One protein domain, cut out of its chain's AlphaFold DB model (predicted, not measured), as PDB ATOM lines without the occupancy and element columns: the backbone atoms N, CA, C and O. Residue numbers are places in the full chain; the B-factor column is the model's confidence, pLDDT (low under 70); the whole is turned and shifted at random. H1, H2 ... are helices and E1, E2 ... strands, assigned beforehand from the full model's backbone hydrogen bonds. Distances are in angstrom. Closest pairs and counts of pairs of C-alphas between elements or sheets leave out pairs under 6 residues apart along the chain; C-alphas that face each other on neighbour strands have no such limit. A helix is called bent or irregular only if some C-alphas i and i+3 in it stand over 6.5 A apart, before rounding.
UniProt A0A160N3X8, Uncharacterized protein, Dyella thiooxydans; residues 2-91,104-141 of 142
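AT A GLANCE: This is residues 2 to 91 and 104 to 141 of the 142 residues of an uncharacterized protein of Dyella thiooxydans (UniProt A0A160N3X8). A long, loose rod of helices is built along H4, with H1 and H2 packed on it and H3 beside it, near it over a short stretch alone. A small strand hairpin, E1 and E2, joins the end of H2 to the start of H3 beside the later part of H4, and residues 81 to 91 of H3 stick out free at the other end of the rod. The printed part has 128 residues, with four named helices and two named strands in the order H1, H2, E1, E2, H3, H4; the sheet, E1 - E2, is antiparallel and the class is mostly helix. The whole is loose, with a radius of gyration of the C-alphas of 18.6 A and spans of 71 by 28 by 20 A.

HOW THE PARTS SIT: E1, residues 48 to 51, and E2, residues 57 to 60, form an antiparallel hairpin, with N 50 and O 58 2.9 A apart and N 60 and O 48 2.8 A apart, both within hydrogen-bond range. H4, residues 105 to 139, comes closest to E2 at the C-alphas of Asp 57 and His 129, 6.7 A apart. H4 is the hub, touching three helices. H2, residues 23 to 45, touches H4, closest at the C-alphas of Gly 36 and Leu 113, 4.0 A; they run the same way at a shallow tilt of 34.9 degrees, only just short of steep. H1, residues 2 to 18, touches H4, closest at the C-alphas of Ile 5 and Ile 119, 5.2 A, with a shallow tilt of 24 degrees, opposite ways. H3, residues 63 to 91, only just touches H4, with 3 pairs of C-alphas within 8 A, made by its residues 69 to 76 alone; the closest are those of Leu 73 and Met 110, 6.9 A. H1 and H3 are apart. The four helices form an up and down bundle, each running against the one before it in the chain. Every O i to N i+4 pair is within hydrogen-bond range in H1, H2 and H4; in H3 23 of 25 are.

IN THESE COORDINATES: H1 begins at C-alpha 2 (47.496, -33.018, -43.666). H2 is 33.2 A from first to last C-alpha, E1 9.9 A and E2 10.4 A. H3 is 40.9 A long and only just irregular, with C-alphas 82 and 85 6.52 A apart, and has a kink of 26 degrees near residue 85. H4, 50.5 A long, ends at C-alpha 139 (69.081, -18.648, -44.553).

THE WHOLE: The C-alphas farthest apart, those of His 90 and Ala 141, are 72.2 A apart. Residues 92 to 103 are not printed, and C-alphas 91 and 104 are 17.6 A apart across this cut, which lies in the link from H3 to H4. The links printed whole are tight. Mean pLDDT of the printed part is 89.5; residues 53, 55 and 90 to 91 are under 70.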
ATOM      1  N   ILE A   2      48.600 -33.113 -42.686       94.25
ATOM      2  CA  ILE A   2      47.496 -33.018 -43.666       94.25
ATOM      3  C   ILE A   2      46.490 -34.176 -43.569       94.25
ATOM      4  O   ILE A   2      45.298 -33.925 -43.442       94.25
ATOM      5  N   ALA A   3      46.957 -35.430 -43.542       95.94
ATOM      6  CA  ALA A   3      46.069 -36.593 -43.442       95.94
ATOM      7  C   ALA A   3      45.158 -36.551 -42.200       95.94
ATOM      8  O   ALA A   3      43.971 -36.830 -42.300       95.94
ATOM      9  N   ARG A   4      45.683 -36.132 -41.038       94.12
ATOM     10  CA  ARG A   4      44.889 -36.020 -39.801       94.12
ATOM     11  C   ARG A   4      43.809 -34.946 -39.932       94.12
ATOM     12  O   ARG A   4      42.667 -35.197 -39.569       94.12
ATOM     13  N   ILE A   5      44.161 -33.785 -40.488       96.06
ATOM     14  CA  ILE A   5      43.214 -32.692 -40.754       96.06
ATOM     15  C   ILE A   5      42.093 -33.188 -41.676       96.06
ATOM     16  O   ILE A   5      40.922 -33.005 -41.361       96.06
ATOM     17  N   ALA A   6      42.451 -33.859 -42.775       96.88
ATOM     18  CA  ALA A   6      41.494 -34.396 -43.737       96.88
ATOM     19  C   ALA A   6      40.547 -35.428 -43.102       96.88
ATOM     20  O   ALA A   6      39.343 -35.363 -43.328       96.88
ATOM     21  N   VAL A   7      41.067 -36.328 -42.260       97.19
ATOM     22  CA  VAL A   7      40.248 -37.313 -41.535       97.19
ATOM     23  C   VAL A   7      39.252 -36.627 -40.599       97.19
ATOM     24  O   VAL A   7      38.065 -36.929 -40.662       97.19
ATOM     25  N   PHE A   8      39.689 -35.675 -39.768       95.50
ATOM     26  CA  PHE A   8      38.769 -34.961 -38.872       95.50
ATOM     27  C   PHE A   8      37.734 -34.132 -39.638       95.50
ATOM     28  O   PHE A   8      36.571 -34.100 -39.241       95.50
ATOM     29  N   ALA A   9      38.128 -33.506 -40.750       95.75
ATOM     30  CA  ALA A   9      37.205 -32.779 -41.613       95.75
ATOM     31  C   ALA A   9      36.161 -33.719 -42.235       95.75
ATOM     32  O   ALA A   9      34.969 -33.429 -42.173       95.75
ATOM     33  N   ALA A  10      36.585 -34.873 -42.758       96.56
ATOM     34  CA  ALA A  10      35.686 -35.883 -43.307       96.56
ATOM     35  C   ALA A  10      34.704 -36.405 -42.248       96.56
ATOM     36  O   ALA A  10      33.507 -36.475 -42.510       96.56
ATOM     37  N   ILE A  11      35.182 -36.695 -41.031       94.38
ATOM     38  CA  ILE A  11      34.320 -37.092 -39.907       94.38
ATOM     39  C   ILE A  11      33.304 -35.986 -39.596       94.38
ATOM     40  O   ILE A  11      32.120 -36.278 -39.460       94.38
ATOM     41  N   GLY A  12      33.731 -34.721 -39.530       93.25
ATOM     42  CA  GLY A  12      32.831 -33.590 -39.287       93.25
ATOM     43  C   GLY A  12      31.752 -33.437 -40.350       93.25
ATOM     44  O   GLY A  12      30.590 -33.234 -40.005       93.25
ATOM     45  N   VAL A  13      32.111 -33.611 -41.624       94.50
ATOM     46  CA  VAL A  13      31.149 -33.604 -42.732       94.50
ATOM     47  C   VAL A  13      30.163 -34.761 -42.594       94.50
ATOM     48  O   VAL A  13      28.962 -34.521 -42.604       94.50
ATOM     49  N   LEU A  14      30.634 -35.995 -42.399       92.00
ATOM     50  CA  LEU A  14      29.762 -37.169 -42.263       92.00
ATOM     51  C   LEU A  14      28.795 -37.043 -41.077       92.00
ATOM     52  O   LEU A  14      27.607 -37.338 -41.207       92.00
ATOM     53  N   VAL A  15      29.284 -36.554 -39.935       89.00
ATOM     54  CA  VAL A  15      28.459 -36.291 -38.748       89.00
ATOM     55  C   VAL A  15      27.442 -35.177 -39.022       89.00
ATOM     56  O   VAL A  15      26.276 -35.312 -38.653       89.00
ATOM     57  N   GLY A  16      27.854 -34.102 -39.701       88.62
ATOM     58  CA  GLY A  16      26.974 -32.999 -40.090       88.62
ATOM     59  C   GLY A  16      25.868 -33.431 -41.052       88.62
ATOM     60  O   GLY A  16      24.714 -33.055 -40.853       88.62
ATOM     61  N   LEU A  17      26.186 -34.287 -42.032       89.25
ATOM     62  CA  LEU A  17      25.210 -34.859 -42.966       89.25
ATOM     63  C   LEU A  17      24.107 -35.635 -42.229       89.25
ATOM     64  O   LEU A  17      22.929 -35.472 -42.541       89.25
ATOM     65  N   GLY A  18      24.469 -36.407 -41.199       81.12
ATOM     66  CA  GLY A  18      23.501 -37.115 -40.352       81.12
ATOM     67  C   GLY A  18      22.578 -36.197 -39.535       81.12
ATOM     68  O   GLY A  18      21.513 -36.630 -39.099       81.12
ATOM     69  N   GLY A  19      22.961 -34.930 -39.338       79.56
ATOM     70  CA  GLY A  19      22.200 -33.924 -38.593       79.56
ATOM     71  C   GLY A  19      21.370 -32.964 -39.450       79.56
ATOM     72  O   GLY A  19      20.649 -32.150 -38.880       79.56
ATOM     73  N   LEU A  20      21.432 -33.039 -40.788       82.00
ATOM     74  CA  LEU A  20      20.819 -32.040 -41.684       82.00
ATOM     75  C   LEU A  20      19.306 -31.875 -41.505       82.00
ATOM     76  O   LEU A  20      18.779 -30.780 -41.679       82.00
ATOM     77  N   LEU A  21      18.608 -32.947 -41.136       81.62
ATOM     78  CA  LEU A  21      17.159 -32.923 -40.920       81.62
ATOM     79  C   LEU A  21      16.766 -32.401 -39.526       81.62
ATOM     80  O   LEU A  21      15.583 -32.265 -39.236       81.62
ATOM     81  N   ASN A  22      17.740 -32.106 -38.656       85.69
ATOM     82  CA  ASN A  22      17.520 -31.701 -37.270       85.69
ATOM     83  C   ASN A  22      18.379 -30.470 -36.912       85.69
ATOM     84  O   ASN A  22      19.523 -30.625 -36.482       85.69
ATOM     85  N   PRO A  23      17.835 -29.242 -36.987       86.69
ATOM     86  CA  PRO A  23      18.599 -28.011 -36.753       86.69
ATOM     87  C   PRO A  23      19.350 -27.984 -35.414       86.69
ATOM     88  O   PRO A  23      20.525 -27.632 -35.367       86.69
ATOM     89  N   ARG A  24      18.725 -28.479 -34.336       88.12
ATOM     90  CA  ARG A  24      19.346 -28.566 -32.999       88.12
ATOM     91  C   ARG A  24      20.609 -29.427 -32.964       88.12
ATOM     92  O   ARG A  24      21.515 -29.173 -32.174       88.12
ATOM     93  N   LEU A  25      20.660 -30.481 -33.778       89.06
ATOM     94  CA  LEU A  25      21.837 -31.341 -33.886       89.06
ATOM     95  C   LEU A  25      22.996 -30.570 -34.525       89.06
ATOM     96  O   LEU A  25      24.120 -30.601 -34.020       89.06
ATOM     97  N   LEU A  26      22.695 -29.824 -35.587       91.31
ATOM     98  CA  LEU A  26      23.672 -29.016 -36.301       91.31
ATOM     99  C   LEU A  26      24.182 -27.839 -35.455       91.31
ATOM    100  O   LEU A  26      25.379 -27.572 -35.453       91.31
ATOM    101  N   GLU A  27      23.306 -27.195 -34.678       93.88
ATOM    102  CA  GLU A  27      23.678 -26.157 -33.705       93.88
ATOM    103  C   GLU A  27      24.670 -26.685 -32.667       93.88
ATOM    104  O   GLU A  27      25.694 -26.052 -32.415       93.88
ATOM    105  N   GLY A  28      24.399 -27.869 -32.102       94.06
ATOM    106  CA  GLY A  28      25.311 -28.529 -31.172       94.06
ATOM    107  C   GLY A  28      26.685 -28.743 -31.802       94.06
ATOM    108  O   GLY A  28      27.690 -28.308 -31.243       94.06
ATOM    109  N   LEU A  29      26.722 -29.343 -32.997       94.81
ATOM    110  CA  LEU A  29      27.960 -29.578 -33.745       94.81
ATOM    111  C   LEU A  29      28.730 -28.279 -34.022       94.81
ATOM    112  O   LEU A  29      29.935 -28.221 -33.782       94.81
ATOM    113  N   ALA A  30      28.040 -27.241 -34.498       96.19
ATOM    114  CA  ALA A  30      28.636 -25.954 -34.836       96.19
ATOM    115  C   ALA A  30      29.188 -25.237 -33.596       96.19
ATOM    116  O   ALA A  30      30.340 -24.802 -33.603       96.19
ATOM    117  N   ALA A  31      28.413 -25.176 -32.510       97.06
ATOM    118  CA  ALA A  31      28.853 -24.590 -31.246       97.06
ATOM    119  C   ALA A  31      30.082 -25.325 -30.692       97.06
ATOM    120  O   ALA A  31      31.065 -24.696 -30.299       97.06
ATOM    121  N   GLY A  32      30.055 -26.660 -30.738       97.12
ATOM    122  CA  GLY A  32      31.201 -27.496 -30.410       97.12
ATOM    123  C   GLY A  32      32.422 -27.142 -31.252       97.12
ATOM    124  O   GLY A  32      33.482 -26.871 -30.701       97.12
ATOM    125  N   ALA A  33      32.278 -27.089 -32.577       97.94
ATOM    126  CA  ALA A  33      33.374 -26.788 -33.496       97.94
ATOM    127  C   ALA A  33      34.015 -25.421 -33.235       97.94
ATOM    128  O   ALA A  33      35.243 -25.322 -33.224       97.94
ATOM    129  N   VAL A  34      33.209 -24.391 -32.961       98.44
ATOM    130  CA  VAL A  34      33.704 -23.051 -32.614       98.44
ATOM    131  C   VAL A  34      34.497 -23.081 -31.308       98.44
ATOM    132  O   VAL A  34      35.647 -22.641 -31.278       98.44
ATOM    133  N   LEU A  35      33.931 -23.658 -30.242       98.00
ATOM    134  CA  LEU A  35      34.623 -23.792 -28.954       98.00
ATOM    135  C   LEU A  35      35.911 -24.615 -29.092       98.00
ATOM    136  O   LEU A  35      36.952 -24.264 -28.537       98.00
ATOM    137  N   GLY A  36      35.857 -25.682 -29.885       97.62
ATOM    138  CA  GLY A  36      36.986 -26.549 -30.177       97.62
ATOM    139  C   GLY A  36      38.097 -25.779 -30.869       97.62
ATOM    140  O   GLY A  36      39.247 -25.846 -30.447       97.62
ATOM    141  N   ALA A  37      37.759 -24.982 -31.882       98.06
ATOM    142  CA  ALA A  37      38.719 -24.143 -32.586       98.06
ATOM    143  C   ALA A  37      39.389 -23.121 -31.654       98.06
ATOM    144  O   ALA A  37      40.612 -22.961 -31.697       98.06
ATOM    145  N   MET A  38      38.628 -22.493 -30.750       97.75
ATOM    146  CA  MET A  38      39.188 -21.602 -29.725       97.75
ATOM    147  C   MET A  38      40.191 -22.338 -28.825       97.75
ATOM    148  O   MET A  38      41.296 -21.841 -28.595       97.75
ATOM    149  N   LEU A  39      39.855 -23.552 -28.373       96.50
ATOM    150  CA  LEU A  39      40.770 -24.398 -27.599       96.50
ATOM    151  C   LEU A  39      41.990 -24.839 -28.414       96.50
ATOM    152  O   LEU A  39      43.085 -24.917 -27.866       96.50
ATOM    153  N   GLY A  40      41.834 -25.109 -29.710       95.81
ATOM    154  CA  GLY A  40      42.934 -25.488 -30.599       95.81
ATOM    155  C   GLY A  40      43.935 -24.348 -30.761       95.81
ATOM    156  O   GLY A  40      45.145 -24.564 -30.683       95.81
ATOM    157  N   MET A  41      43.434 -23.117 -30.887       96.25
ATOM    158  CA  MET A  41      44.259 -21.909 -30.886       96.25
ATOM    159  C   MET A  41      44.978 -21.712 -29.547       96.25
ATOM    160  O   MET A  41      46.168 -21.396 -29.521       96.25
ATOM    161  N   LEU A  42      44.286 -21.931 -28.426       95.25
ATOM    162  CA  LEU A  42      44.907 -21.879 -27.103       95.25
ATOM    163  C   LEU A  42      45.984 -22.963 -26.938       95.25
ATOM    164  O   LEU A  42      47.069 -22.674 -26.444       95.25
ATOM    165  N   GLY A  43      45.723 -24.184 -27.404       93.12
ATOM    166  CA  GLY A  43      46.683 -25.287 -27.389       93.12
ATOM    167  C   GLY A  43      47.948 -24.965 -28.177       93.12
ATOM    168  O   GLY A  43      49.048 -25.215 -27.691       93.12
ATOM    169  N   LEU A  44      47.809 -24.323 -29.339       93.19
ATOM    170  CA  LEU A  44      48.949 -23.823 -30.111       93.19
ATOM    171  C   LEU A  44      49.738 -22.753 -29.358       93.19
ATOM    172  O   LEU A  44      50.961 -22.809 -29.338       93.19
ATOM    173  N   ARG A  45      49.059 -21.806 -28.700       92.00
ATOM    174  CA  ARG A  45      49.726 -20.771 -27.889       92.00
ATOM    175  C   ARG A  45      50.493 -21.345 -26.699       92.00
ATOM    176  O   ARG A  45      51.482 -20.760 -26.279       92.00
ATOM    177  N   LEU A  46      50.028 -22.466 -26.156       92.38
ATOM    178  CA  LEU A  46      50.672 -23.169 -25.047       92.38
ATOM    179  C   LEU A  46      51.736 -24.173 -25.510       92.38
ATOM    180  O   LEU A  46      52.424 -24.751 -24.672       92.38
ATOM    181  N   THR A  47      51.857 -24.404 -26.819       92.31
ATOM    182  CA  THR A  47      52.868 -25.297 -27.386       92.31
ATOM    183  C   THR A  47      54.212 -24.588 -27.387       92.31
ATOM    184  O   THR A  47      54.331 -23.460 -27.868       92.31
ATOM    185  N   ARG A  48      55.234 -25.254 -26.846       86.94
ATOM    186  CA  ARG A  48      56.609 -24.761 -26.919       86.94
ATOM    187  C   ARG A  48      57.233 -25.265 -28.207       86.94
ATOM    188  O   ARG A  48      57.284 -26.470 -28.431       86.94
ATOM    189  N   PHE A  49      57.674 -24.334 -29.037       87.44
ATOM    190  CA  PHE A  49      58.433 -24.628 -30.243       87.44
ATOM    191  C   PHE A  49      59.912 -24.501 -29.902       87.44
ATOM    192  O   PHE A  49      60.353 -23.456 -29.423       87.44
ATOM    193  N   GLU A  50      60.654 -25.581 -30.102       84.25
ATOM    194  CA  GLU A  50      62.074 -25.663 -29.787       84.25
ATOM    195  C   GLU A  50      62.828 -26.075 -31.044       84.25
ATOM    196  O   GLU A  50      62.396 -26.946 -31.796       84.25
ATOM    197  N   ARG A  51      63.980 -25.448 -31.282       75.38
ATOM    198  CA  ARG A  51      64.879 -25.911 -32.330       75.38
ATOM    199  C   ARG A  51      65.678 -27.070 -31.760       75.38
ATOM    200  O   ARG A  51      66.431 -26.894 -30.805       75.38
ATOM    201  N   SER A  52      65.493 -28.240 -32.350       73.06
ATOM    202  CA  SER A  52      66.246 -29.419 -31.960       73.06
ATOM    203  C   SER A  52      67.736 -29.227 -32.322       73.06
ATOM    204  O   SER A  52      68.036 -28.476 -33.260       73.06
ATOM    205  N   PRO A  53      68.694 -29.836 -31.593       68.12
ATOM    206  CA  PRO A  53      70.133 -29.644 -31.828       68.12
ATOM    207  C   PRO A  53      70.606 -30.020 -33.241       68.12
ATOM    208  O   PRO A  53      71.628 -29.525 -33.705       68.12
ATOM    209  N   ASP A  54      69.846 -30.867 -33.934       71.88
ATOM    210  CA  ASP A  54      70.033 -31.268 -35.333       71.88
ATOM    211  C   ASP A  54      69.458 -30.255 -36.349       71.88
ATOM    212  O   ASP A  54      69.522 -30.472 -37.558       71.88
ATOM    213  N   GLY A  55      68.887 -29.143 -35.876       69.69
ATOM    214  CA  GLY A  55      68.259 -28.115 -36.704       69.69
ATOM    215  C   GLY A  55      66.824 -28.435 -37.133       69.69
ATOM    216  O   GLY A  55      66.245 -27.661 -37.903       69.69
ATOM    217  N   SER A  56      66.234 -29.533 -36.644       73.94
ATOM    218  CA  SER A  56      64.843 -29.892 -36.936       73.94
ATOM    219  C   SER A  56      63.833 -29.062 -36.125       73.94
ATOM    220  O   SER A  56      64.151 -28.484 -35.079       73.94
ATOM    221  N   ASP A  57      62.613 -28.948 -36.659       79.69
ATOM    222  CA  ASP A  57      61.498 -28.220 -36.043       79.69
ATOM    223  C   ASP A  57      60.849 -29.075 -34.946       79.69
ATOM    224  O   ASP A  57      60.050 -29.973 -35.229       79.69
ATOM    225  N   GLY A  58      61.231 -28.839 -33.693       82.31
ATOM    226  CA  GLY A  58      60.677 -29.526 -32.534       82.31
ATOM    227  C   GLY A  58      59.471 -28.784 -31.960       82.31
ATOM    228  O   GLY A  58      59.437 -27.556 -31.888       82.31
ATOM    229  N   TYR A  59      58.474 -29.530 -31.485       86.81
ATOM    230  CA  TYR A  59      57.384 -28.961 -30.696       86.81
ATOM    231  C   TYR A  59      57.025 -29.869 -29.522       86.81
ATOM    232  O   TYR A  59      56.869 -31.082 -29.672       86.81
ATOM    233  N   ILE A  60      56.854 -29.263 -28.349       86.75
ATOM    234  CA  ILE A  60      56.399 -29.926 -27.130       86.75
ATOM    235  C   ILE A  60      54.961 -29.463 -26.870       86.75
ATOM    236  O   ILE A  60      54.740 -28.313 -26.464       86.75
ATOM    237  N   PRO A  61      53.961 -30.320 -27.148       86.19
ATOM    238  CA  PRO A  61      52.562 -29.974 -26.948       86.19
ATOM    239  C   PRO A  61      52.228 -29.899 -25.456       86.19
ATOM    240  O   PRO A  61      52.739 -30.678 -24.652       86.19
ATOM    241  N   ASN A  62      51.299 -29.018 -25.083       88.06
ATOM    242  CA  ASN A  62      50.719 -29.043 -23.742       88.06
ATOM    243  C   ASN A  62      49.720 -30.222 -23.627       88.06
ATOM    244  O   ASN A  62      48.703 -30.218 -24.331       88.06
ATOM    245  N   PRO A  63      49.952 -31.211 -22.740       86.56
ATOM    246  CA  PRO A  63      49.111 -32.405 -22.661       86.56
ATOM    247  C   PRO A  63      47.733 -32.151 -22.031       86.56
ATOM    248  O   PRO A  63      46.805 -32.926 -22.261       86.56
ATOM    249  N   TRP A  64      47.564 -31.073 -21.257       90.00
ATOM    250  CA  TRP A  64      46.377 -30.870 -20.422       90.00
ATOM    251  C   TRP A  64      45.091 -30.667 -21.222       90.00
ATOM    252  O   TRP A  64      44.055 -31.202 -20.840       90.00
ATOM    253  N   ILE A  65      45.137 -29.949 -22.349       89.81
ATOM    254  CA  ILE A  65      43.928 -29.694 -23.151       89.81
ATOM    255  C   ILE A  65      43.440 -30.987 -23.809       89.81
ATOM    256  O   ILE A  65      42.259 -31.316 -23.721       89.81
ATOM    257  N   GLY A  66      44.350 -31.757 -24.413       87.31
ATOM    258  CA  GLY A  66      44.016 -33.064 -24.982       87.31
ATOM    259  C   GLY A  66      43.508 -34.041 -23.918       87.31
ATOM    260  O   GLY A  66      42.517 -34.736 -24.143       87.31
ATOM    261  N   GLY A  67      44.139 -34.041 -22.739       90.94
ATOM    262  CA  GLY A  67      43.710 -34.834 -21.588       90.94
ATOM    263  C   GLY A  67      42.300 -34.475 -21.119       90.94
ATOM    264  O   GLY A  67      41.463 -35.364 -20.983       90.94
ATOM    265  N   LEU A  68      41.998 -33.183 -20.957       93.38
ATOM    266  CA  LEU A  68      40.676 -32.710 -20.543       93.38
ATOM    267  C   LEU A  68      39.593 -33.071 -21.568       93.38
ATOM    268  O   LEU A  68      38.535 -33.568 -21.192       93.38
ATOM    269  N   LEU A  69      39.862 -32.874 -22.861       92.44
ATOM    270  CA  LEU A  69      38.933 -33.242 -23.933       92.44
ATOM    271  C   LEU A  69      38.661 -34.752 -23.967       92.44
ATOM    272  O   LEU A  69      37.519 -35.175 -24.138       92.44
ATOM    273  N   THR A  70      39.700 -35.563 -23.757       89.69
ATOM    274  CA  THR A  70      39.573 -37.024 -23.685       89.69
ATOM    275  C   THR A  70      38.756 -37.437 -22.465       89.69
ATOM    276  O   THR A  70      37.829 -38.232 -22.591       89.69
ATOM    277  N   ALA A  71      39.042 -36.857 -21.297       94.25
ATOM    278  CA  ALA A  71      38.297 -37.115 -20.070       94.25
ATOM    279  C   ALA A  71      36.814 -36.743 -20.220       94.25
ATOM    280  O   ALA A  71      35.946 -37.526 -19.838       94.25
ATOM    281  N   LEU A  72      36.511 -35.597 -20.840       93.94
ATOM    282  CA  LEU A  72      35.139 -35.177 -21.139       93.94
ATOM    283  C   LEU A  72      34.424 -36.168 -22.063       93.94
ATOM    284  O   LEU A  72      33.278 -36.532 -21.795       93.94
ATOM    285  N   LEU A  73      35.090 -36.645 -23.120       89.88
ATOM    286  CA  LEU A  73      34.521 -37.649 -24.018       89.88
ATOM    287  C   LEU A  73      34.245 -38.968 -23.285       89.88
ATOM    288  O   LEU A  73      33.160 -39.530 -23.419       89.88
ATOM    289  N   VAL A  74      35.202 -39.452 -22.491       93.56
ATOM    290  CA  VAL A  74      35.052 -40.691 -21.716       93.56
ATOM    291  C   VAL A  74      33.915 -40.558 -20.710       93.56
ATOM    292  O   VAL A  74      33.047 -41.425 -20.669       93.56
ATOM    293  N   ALA A  75      33.855 -39.455 -19.960       93.94
ATOM    294  CA  ALA A  75      32.763 -39.181 -19.031       93.94
ATOM    295  C   ALA A  75      31.407 -39.142 -19.750       93.94
ATOM    296  O   ALA A  75      30.427 -39.717 -19.276       93.94
ATOM    297  N   ARG A  76      31.351 -38.524 -20.937       91.44
ATOM    298  CA  ARG A  76      30.143 -38.472 -21.767       91.44
ATOM    299  C   ARG A  76      29.687 -39.861 -22.220       91.44
ATOM    300  O   ARG A  76      28.489 -40.143 -22.180       91.44
ATOM    301  N   LEU A  77      30.615 -40.709 -22.662       89.38
ATOM    302  CA  LEU A  77      30.318 -42.079 -23.079       89.38
ATOM    303  C   LEU A  77      29.893 -42.935 -21.881       89.38
ATOM    304  O   LEU A  77      28.858 -43.593 -21.952       89.38
ATOM    305  N   ALA A  78      30.617 -42.849 -20.764       92.31
ATOM    306  CA  ALA A  78      30.282 -43.541 -19.523       92.31
ATOM    307  C   ALA A  78      28.876 -43.169 -19.039       92.31
ATOM    308  O   ALA A  78      28.068 -44.054 -18.780       92.31
ATOM    309  N   TRP A  79      28.528 -41.876 -19.016       89.81
ATOM    310  CA  TRP A  79      27.173 -41.427 -18.683       89.81
ATOM    311  C   TRP A  79      26.115 -42.055 -19.593       89.81
ATOM    312  O   TRP A  79      25.057 -42.491 -19.137       89.81
ATOM    313  N   ARG A  80      26.385 -42.129 -20.900       84.31
ATOM    314  CA  ARG A  80      25.427 -42.712 -21.840       84.31
ATOM    315  C   ARG A  80      25.220 -44.209 -21.595       84.31
ATOM    316  O   ARG A  80      24.074 -44.642 -21.596       84.31
ATOM    317  N   PHE A  81      26.286 -44.971 -21.367       86.88
ATOM    318  CA  PHE A  81      26.183 -46.417 -21.153       86.88
ATOM    319  C   PHE A  81      25.669 -46.793 -19.762       86.88
ATOM    320  O   PHE A  81      24.921 -47.753 -19.643       86.88
ATOM    321  N   LEU A  82      26.035 -46.040 -18.724       90.19
ATOM    322  CA  LEU A  82      25.687 -46.372 -17.340       90.19
ATOM    323  C   LEU A  82      24.348 -45.784 -16.893       90.19
ATOM    324  O   LEU A  82      23.718 -46.333 -15.996       90.19
ATOM    325  N   VAL A  83      23.913 -44.668 -17.488       86.94
ATOM    326  CA  VAL A  83      22.698 -43.958 -17.057       86.94
ATOM    327  C   VAL A  83      21.628 -43.981 -18.138       86.94
ATOM    328  O   VAL A  83      20.510 -44.416 -17.888       86.94
ATOM    329  N   VAL A  84      21.961 -43.543 -19.354       83.31
ATOM    330  CA  VAL A  84      20.947 -43.365 -20.408       83.31
ATOM    331  C   VAL A  84      20.467 -44.704 -20.966       83.31
ATOM    332  O   VAL A  84      19.268 -44.883 -21.156       83.31
ATOM    333  N   MET A  85      21.374 -45.645 -21.231       81.50
ATOM    334  CA  MET A  85      21.016 -46.923 -21.853       81.50
ATOM    335  C   MET A  85      20.124 -47.806 -20.956       81.50
ATOM    336  O   MET A  85      19.074 -48.219 -21.444       81.50
ATOM    337  N   PRO A  86      20.410 -47.992 -19.650       83.38
ATOM    338  CA  PRO A  86      19.533 -48.768 -18.765       83.38
ATOM    339  C   PRO A  86      18.153 -48.124 -18.559       83.38
ATOM    340  O   PRO A  86      17.142 -48.820 -18.466       83.38
ATOM    341  N   GLN A  87      18.089 -46.785 -18.521       78.62
ATOM    342  CA  GLN A  87      16.819 -46.050 -18.467       78.62
ATOM    343  C   GLN A  87      15.990 -46.266 -19.738       78.62
ATOM    344  O   GLN A  87      14.772 -46.409 -19.663       78.62
ATOM    345  N   MET A  88      16.641 -46.306 -20.904       71.31
ATOM    346  CA  MET A  88      15.971 -46.577 -22.175       71.31
ATOM    347  C   MET A  88      15.459 -48.015 -22.259       71.31
ATOM    348  O   MET A  88      14.335 -48.197 -22.710       71.31
ATOM    349  N   GLU A  89      16.207 -49.013 -21.779       70.88
ATOM    350  CA  GLU A  89      15.737 -50.410 -21.740       70.88
ATOM    351  C   GLU A  89      14.457 -50.570 -20.906       70.88
ATOM    352  O   GLU A  89      13.516 -51.228 -21.346       70.88
ATOM    353  N   HIS A  90      14.368 -49.897 -19.752       65.69
ATOM    354  CA  HIS A  90      13.146 -49.892 -18.934       65.69
ATOM    355  C   HIS A  90      11.948 -49.237 -19.637       65.69
ATOM    356  O   HIS A  90      10.813 -49.671 -19.458       65.69
ATOM    357  N   LEU A  91      12.185 -48.199 -20.444       64.88
ATOM    358  CA  LEU A  91      11.141 -47.502 -21.201       64.88
ATOM    359  C   LEU A  91      10.750 -48.238 -22.500       64.88
ATOM    360  O   LEU A  91       9.652 -48.030 -23.011       64.88
ATOM    361  N   SER A 104      21.590 -36.689 -30.269       84.06
ATOM    362  CA  SER A 104      21.733 -35.817 -29.097       84.06
ATOM    363  C   SER A 104      22.588 -34.584 -29.419       84.06
ATOM    364  O   SER A 104      23.782 -34.748 -29.692       84.06
ATOM    365  N   PRO A 105      22.039 -33.355 -29.304       88.94
ATOM    366  CA  PRO A 105      22.783 -32.116 -29.559       88.94
ATOM    367  C   PRO A 105      24.069 -32.006 -28.737       88.94
ATOM    368  O   PRO A 105      25.108 -31.608 -29.247       88.94
ATOM    369  N   LEU A 106      24.029 -32.433 -27.472       90.25
ATOM    370  CA  LEU A 106      25.185 -32.396 -26.577       90.25
ATOM    371  C   LEU A 106      26.283 -33.391 -26.992       90.25
ATOM    372  O   LEU A 106      27.467 -33.124 -26.806       90.25
ATOM    373  N   THR A 107      25.915 -34.530 -27.581       89.69
ATOM    374  CA  THR A 107      26.903 -35.468 -28.138       89.69
ATOM    375  C   THR A 107      27.558 -34.884 -29.387       89.69
ATOM    376  O   THR A 107      28.777 -34.959 -29.526       89.69
ATOM    377  N   LEU A 108      26.777 -34.242 -30.259       91.88
ATOM    378  CA  LEU A 108      27.330 -33.563 -31.429       91.88
ATOM    379  C   LEU A 108      28.182 -32.351 -31.057       91.88
ATOM    380  O   LEU A 108      29.195 -32.119 -31.705       91.88
ATOM    381  N   LEU A 109      27.852 -31.654 -29.971       94.38
ATOM    382  CA  LEU A 109      28.709 -30.622 -29.395       94.38
ATOM    383  C   LEU A 109      30.073 -31.180 -28.992       94.38
ATOM    384  O   LEU A 109      31.089 -30.589 -29.341       94.38
ATOM    385  N   MET A 110      30.128 -32.336 -28.329       93.44
ATOM    386  CA  MET A 110      31.403 -32.987 -27.990       93.44
ATOM    387  C   MET A 110      32.199 -33.398 -29.234       93.44
ATOM    388  O   MET A 110      33.412 -33.187 -29.280       93.44
ATOM    389  N   PHE A 111      31.539 -33.930 -30.268       92.56
ATOM    390  CA  PHE A 111      32.217 -34.231 -31.532       92.56
ATOM    391  C   PHE A 111      32.733 -32.971 -32.222       92.56
ATOM    392  O   PHE A 111      33.895 -32.937 -32.623       92.56
ATOM    393  N   GLY A 112      31.914 -31.923 -32.299       95.62
ATOM    394  CA  GLY A 112      32.317 -30.621 -32.816       95.62
ATOM    395  C   GLY A 112      33.534 -30.089 -32.070       95.62
ATOM    396  O   GLY A 112      34.512 -29.704 -32.702       95.62
ATOM    397  N   LEU A 113      33.524 -30.158 -30.737       96.88
ATOM    398  CA  LEU A 113      34.621 -29.718 -29.876       96.88
ATOM    399  C   LEU A 113      35.943 -30.405 -30.234       96.88
ATOM    400  O   LEU A 113      36.951 -29.733 -30.443       96.88
ATOM    401  N   LEU A 114      35.933 -31.732 -30.367       95.44
ATOM    402  CA  LEU A 114      37.121 -32.505 -30.740       95.44
ATOM    403  C   LEU A 114      37.592 -32.180 -32.160       95.44
ATOM    404  O   LEU A 114      38.777 -31.937 -32.382       95.44
ATOM    405  N   ILE A 115      36.667 -32.149 -33.119       96.50
ATOM    406  CA  ILE A 115      36.973 -31.900 -34.531       96.50
ATOM    407  C   ILE A 115      37.558 -30.496 -34.708       96.50
ATOM    408  O   ILE A 115      38.634 -30.348 -35.288       96.50
ATOM    409  N   GLY A 116      36.893 -29.477 -34.159       97.62
ATOM    410  CA  GLY A 116      37.344 -28.088 -34.209       97.62
ATOM    411  C   GLY A 116      38.713 -27.903 -33.555       97.62
ATOM    412  O   GLY A 116      39.584 -27.245 -34.132       97.62
ATOM    413  N   TYR A 117      38.932 -28.545 -32.401       97.00
ATOM    414  CA  TYR A 117      40.220 -28.541 -31.709       97.00
ATOM    415  C   TYR A 117      41.333 -29.121 -32.580       97.00
ATOM    416  O   TYR A 117      42.313 -28.429 -32.861       97.00
ATOM    417  N   TYR A 118      41.180 -30.362 -33.051       95.44
ATOM    418  CA  TYR A 118      42.248 -31.048 -33.776       95.44
ATOM    419  C   TYR A 118      42.517 -30.444 -35.154       95.44
ATOM    420  O   TYR A 118      43.683 -30.331 -35.535       95.44
ATOM    421  N   ILE A 119      41.486 -30.008 -35.888       97.38
ATOM    422  CA  ILE A 119      41.681 -29.313 -37.170       97.38
ATOM    423  C   ILE A 119      42.478 -28.030 -36.951       97.38
ATOM    424  O   ILE A 119      43.486 -27.823 -37.628       97.38
ATOM    425  N   THR A 120      42.069 -27.192 -35.995       97.62
ATOM    426  CA  THR A 120      42.730 -25.903 -35.744       97.62
ATOM    427  C   THR A 120      44.162 -26.109 -35.266       97.62
ATOM    428  O   THR A 120      45.090 -25.507 -35.807       97.62
ATOM    429  N   TYR A 121      44.358 -27.021 -34.313       95.56
ATOM    430  CA  TYR A 121      45.666 -27.343 -33.759       95.56
ATOM    431  C   TYR A 121      46.628 -27.891 -34.827       95.56
ATOM    432  O   TYR A 121      47.717 -27.352 -35.025       95.56
ATOM    433  N   PHE A 122      46.230 -28.914 -35.594       95.19
ATOM    434  CA  PHE A 122      47.102 -29.480 -36.630       95.19
ATOM    435  C   PHE A 122      47.342 -28.525 -37.800       95.19
ATOM    436  O   PHE A 122      48.425 -28.557 -38.388       95.19
ATOM    437  N   SER A 123      46.370 -27.673 -38.132       96.25
ATOM    438  CA  SER A 123      46.554 -26.639 -39.152       96.25
ATOM    439  C   SER A 123      47.594 -25.615 -38.708       96.25
ATOM    440  O   SER A 123      48.491 -25.288 -39.483       96.25
ATOM    441  N   GLY A 124      47.542 -25.161 -37.453       94.75
ATOM    442  CA  GLY A 124      48.548 -24.242 -36.921       94.75
ATOM    443  C   GLY A 124      49.947 -24.850 -36.858       94.75
ATOM    444  O   GLY A 124      50.898 -24.188 -37.267       94.75
ATOM    445  N   LEU A 125      50.074 -26.122 -36.456       93.56
ATOM    446  CA  LEU A 125      51.358 -26.834 -36.510       93.56
ATOM    447  C   LEU A 125      51.898 -26.931 -37.941       93.56
ATOM    448  O   LEU A 125      53.076 -26.689 -38.171       93.56
ATOM    449  N   LEU A 126      51.040 -27.242 -38.918       93.44
ATOM    450  CA  LEU A 126      51.445 -27.307 -40.324       93.44
ATOM    451  C   LEU A 126      51.925 -25.945 -40.847       93.44
ATOM    452  O   LEU A 126      52.903 -25.885 -41.590       93.44
ATOM    453  N   VAL A 127      51.243 -24.859 -40.474       94.38
ATOM    454  CA  VAL A 127      51.644 -23.496 -40.850       94.38
ATOM    455  C   VAL A 127      52.972 -23.117 -40.195       94.38
ATOM    456  O   VAL A 127      53.828 -22.559 -40.879       94.38
ATOM    457  N   HIS A 128      53.161 -23.430 -38.910       91.94
ATOM    458  CA  HIS A 128      54.421 -23.179 -38.206       91.94
ATOM    459  C   HIS A 128      55.582 -23.909 -38.885       91.94
ATOM    460  O   HIS A 128      56.568 -23.278 -39.263       91.94
ATOM    461  N   HIS A 129      55.392 -25.199 -39.155       90.75
ATOM    462  CA  HIS A 129      56.396 -26.044 -39.782       90.75
ATOM    463  C   HIS A 129      56.831 -25.535 -41.156       90.75
ATOM    464  O   HIS A 129      58.016 -25.365 -41.425       90.75
ATOM    465  N   ARG A 130      55.866 -25.176 -42.010       90.69
ATOM    466  CA  ARG A 130      56.161 -24.613 -43.336       90.69
ATOM    467  C   ARG A 130      56.915 -23.289 -43.262       90.69
ATOM    468  O   ARG A 130      57.816 -23.054 -44.061       90.69
ATOM    469  N   ARG A 131      56.557 -22.413 -42.317       90.62
ATOM    470  CA  ARG A 131      57.260 -21.134 -42.114       90.62
ATOM    471  C   ARG A 131      58.695 -21.358 -41.651       90.62
ATOM    472  O   ARG A 131      59.594 -20.651 -42.097       90.62
ATOM    473  N   PHE A 132      58.905 -22.342 -40.785       89.19
ATOM    474  CA  PHE A 132      60.228 -22.714 -40.313       89.19
ATOM    475  C   PHE A 132      61.105 -23.263 -41.448       89.19
ATOM    476  O   PHE A 132      62.232 -22.799 -41.616       89.19
ATOM    477  N   GLU A 133      60.579 -24.167 -42.282       89.25
ATOM    478  CA  GLU A 133      61.288 -24.675 -43.465       89.25
ATOM    479  C   GLU A 133      61.662 -23.552 -44.445       89.25
ATOM    480  O   GLU A 133      62.798 -23.491 -44.914       89.25
ATOM    481  N   GLN A 134      60.740 -22.622 -44.709       89.12
ATOM    482  CA  GLN A 134      60.992 -21.467 -45.579       89.12
ATOM    483  C   GLN A 134      62.084 -20.545 -45.027       89.12
ATOM    484  O   GLN A 134      62.975 -20.134 -45.770       89.12
ATOM    485  N   ALA A 135      62.052 -20.246 -43.725       88.06
ATOM    486  CA  ALA A 135      63.068 -19.419 -43.079       88.06
ATOM    487  C   ALA A 135      64.457 -20.074 -43.135       88.06
ATOM    488  O   ALA A 135      65.457 -19.390 -43.350       88.06
ATOM    489  N   GLN A 136      64.529 -21.402 -42.995       86.00
ATOM    490  CA  GLN A 136      65.782 -22.133 -43.168       86.00
ATOM    491  C   GLN A 136      66.275 -22.134 -44.612       86.00
ATOM    492  O   GLN A 136      67.469 -21.955 -44.836       86.00
ATOM    493  N   ALA A 137      65.385 -22.342 -45.584       87.38
ATOM    494  CA  ALA A 137      65.750 -22.310 -46.995       87.38
ATOM    495  C   ALA A 137      66.317 -20.937 -47.390       87.38
ATOM    496  O   ALA A 137      67.349 -20.875 -48.050       87.38
ATOM    497  N   ALA A 138      65.701 -19.850 -46.910       89.44
ATOM    498  CA  ALA A 138      66.196 -18.491 -47.115       89.44
ATOM    499  C   ALA A 138      67.567 -18.255 -46.457       89.44
ATOM    500  O   ALA A 138      68.431 -17.637 -47.064       89.44
ATOM    501  N   ALA A 139      67.798 -18.783 -45.250       85.88
ATOM    502  CA  ALA A 139      69.081 -18.648 -44.553       85.88
ATOM    503  C   ALA A 139      70.233 -19.454 -45.188       85.88
ATOM    504  O   ALA A 139      71.393 -19.188 -44.889       85.88
ATOM    505  N   ARG A 140      69.928 -20.456 -46.026       83.00
ATOM    506  CA  ARG A 140      70.922 -21.252 -46.769       83.00
ATOM    507  C   ARG A 140      71.182 -20.731 -48.186       83.00
ATOM    508  O   ARG A 140      72.049 -21.281 -48.859       83.00
ATOM    509  N   ALA A 141      70.415 -19.747 -48.658       77.69
ATOM    510  CA  ALA A 141      70.637 -19.152 -49.970       77.69
ATOM    511  C   ALA A 141      71.944 -18.324 -49.942       77.69
ATOM    512  O   ALA A 141      72.121 -17.552 -48.998       77.69
TER     513      ALA A 141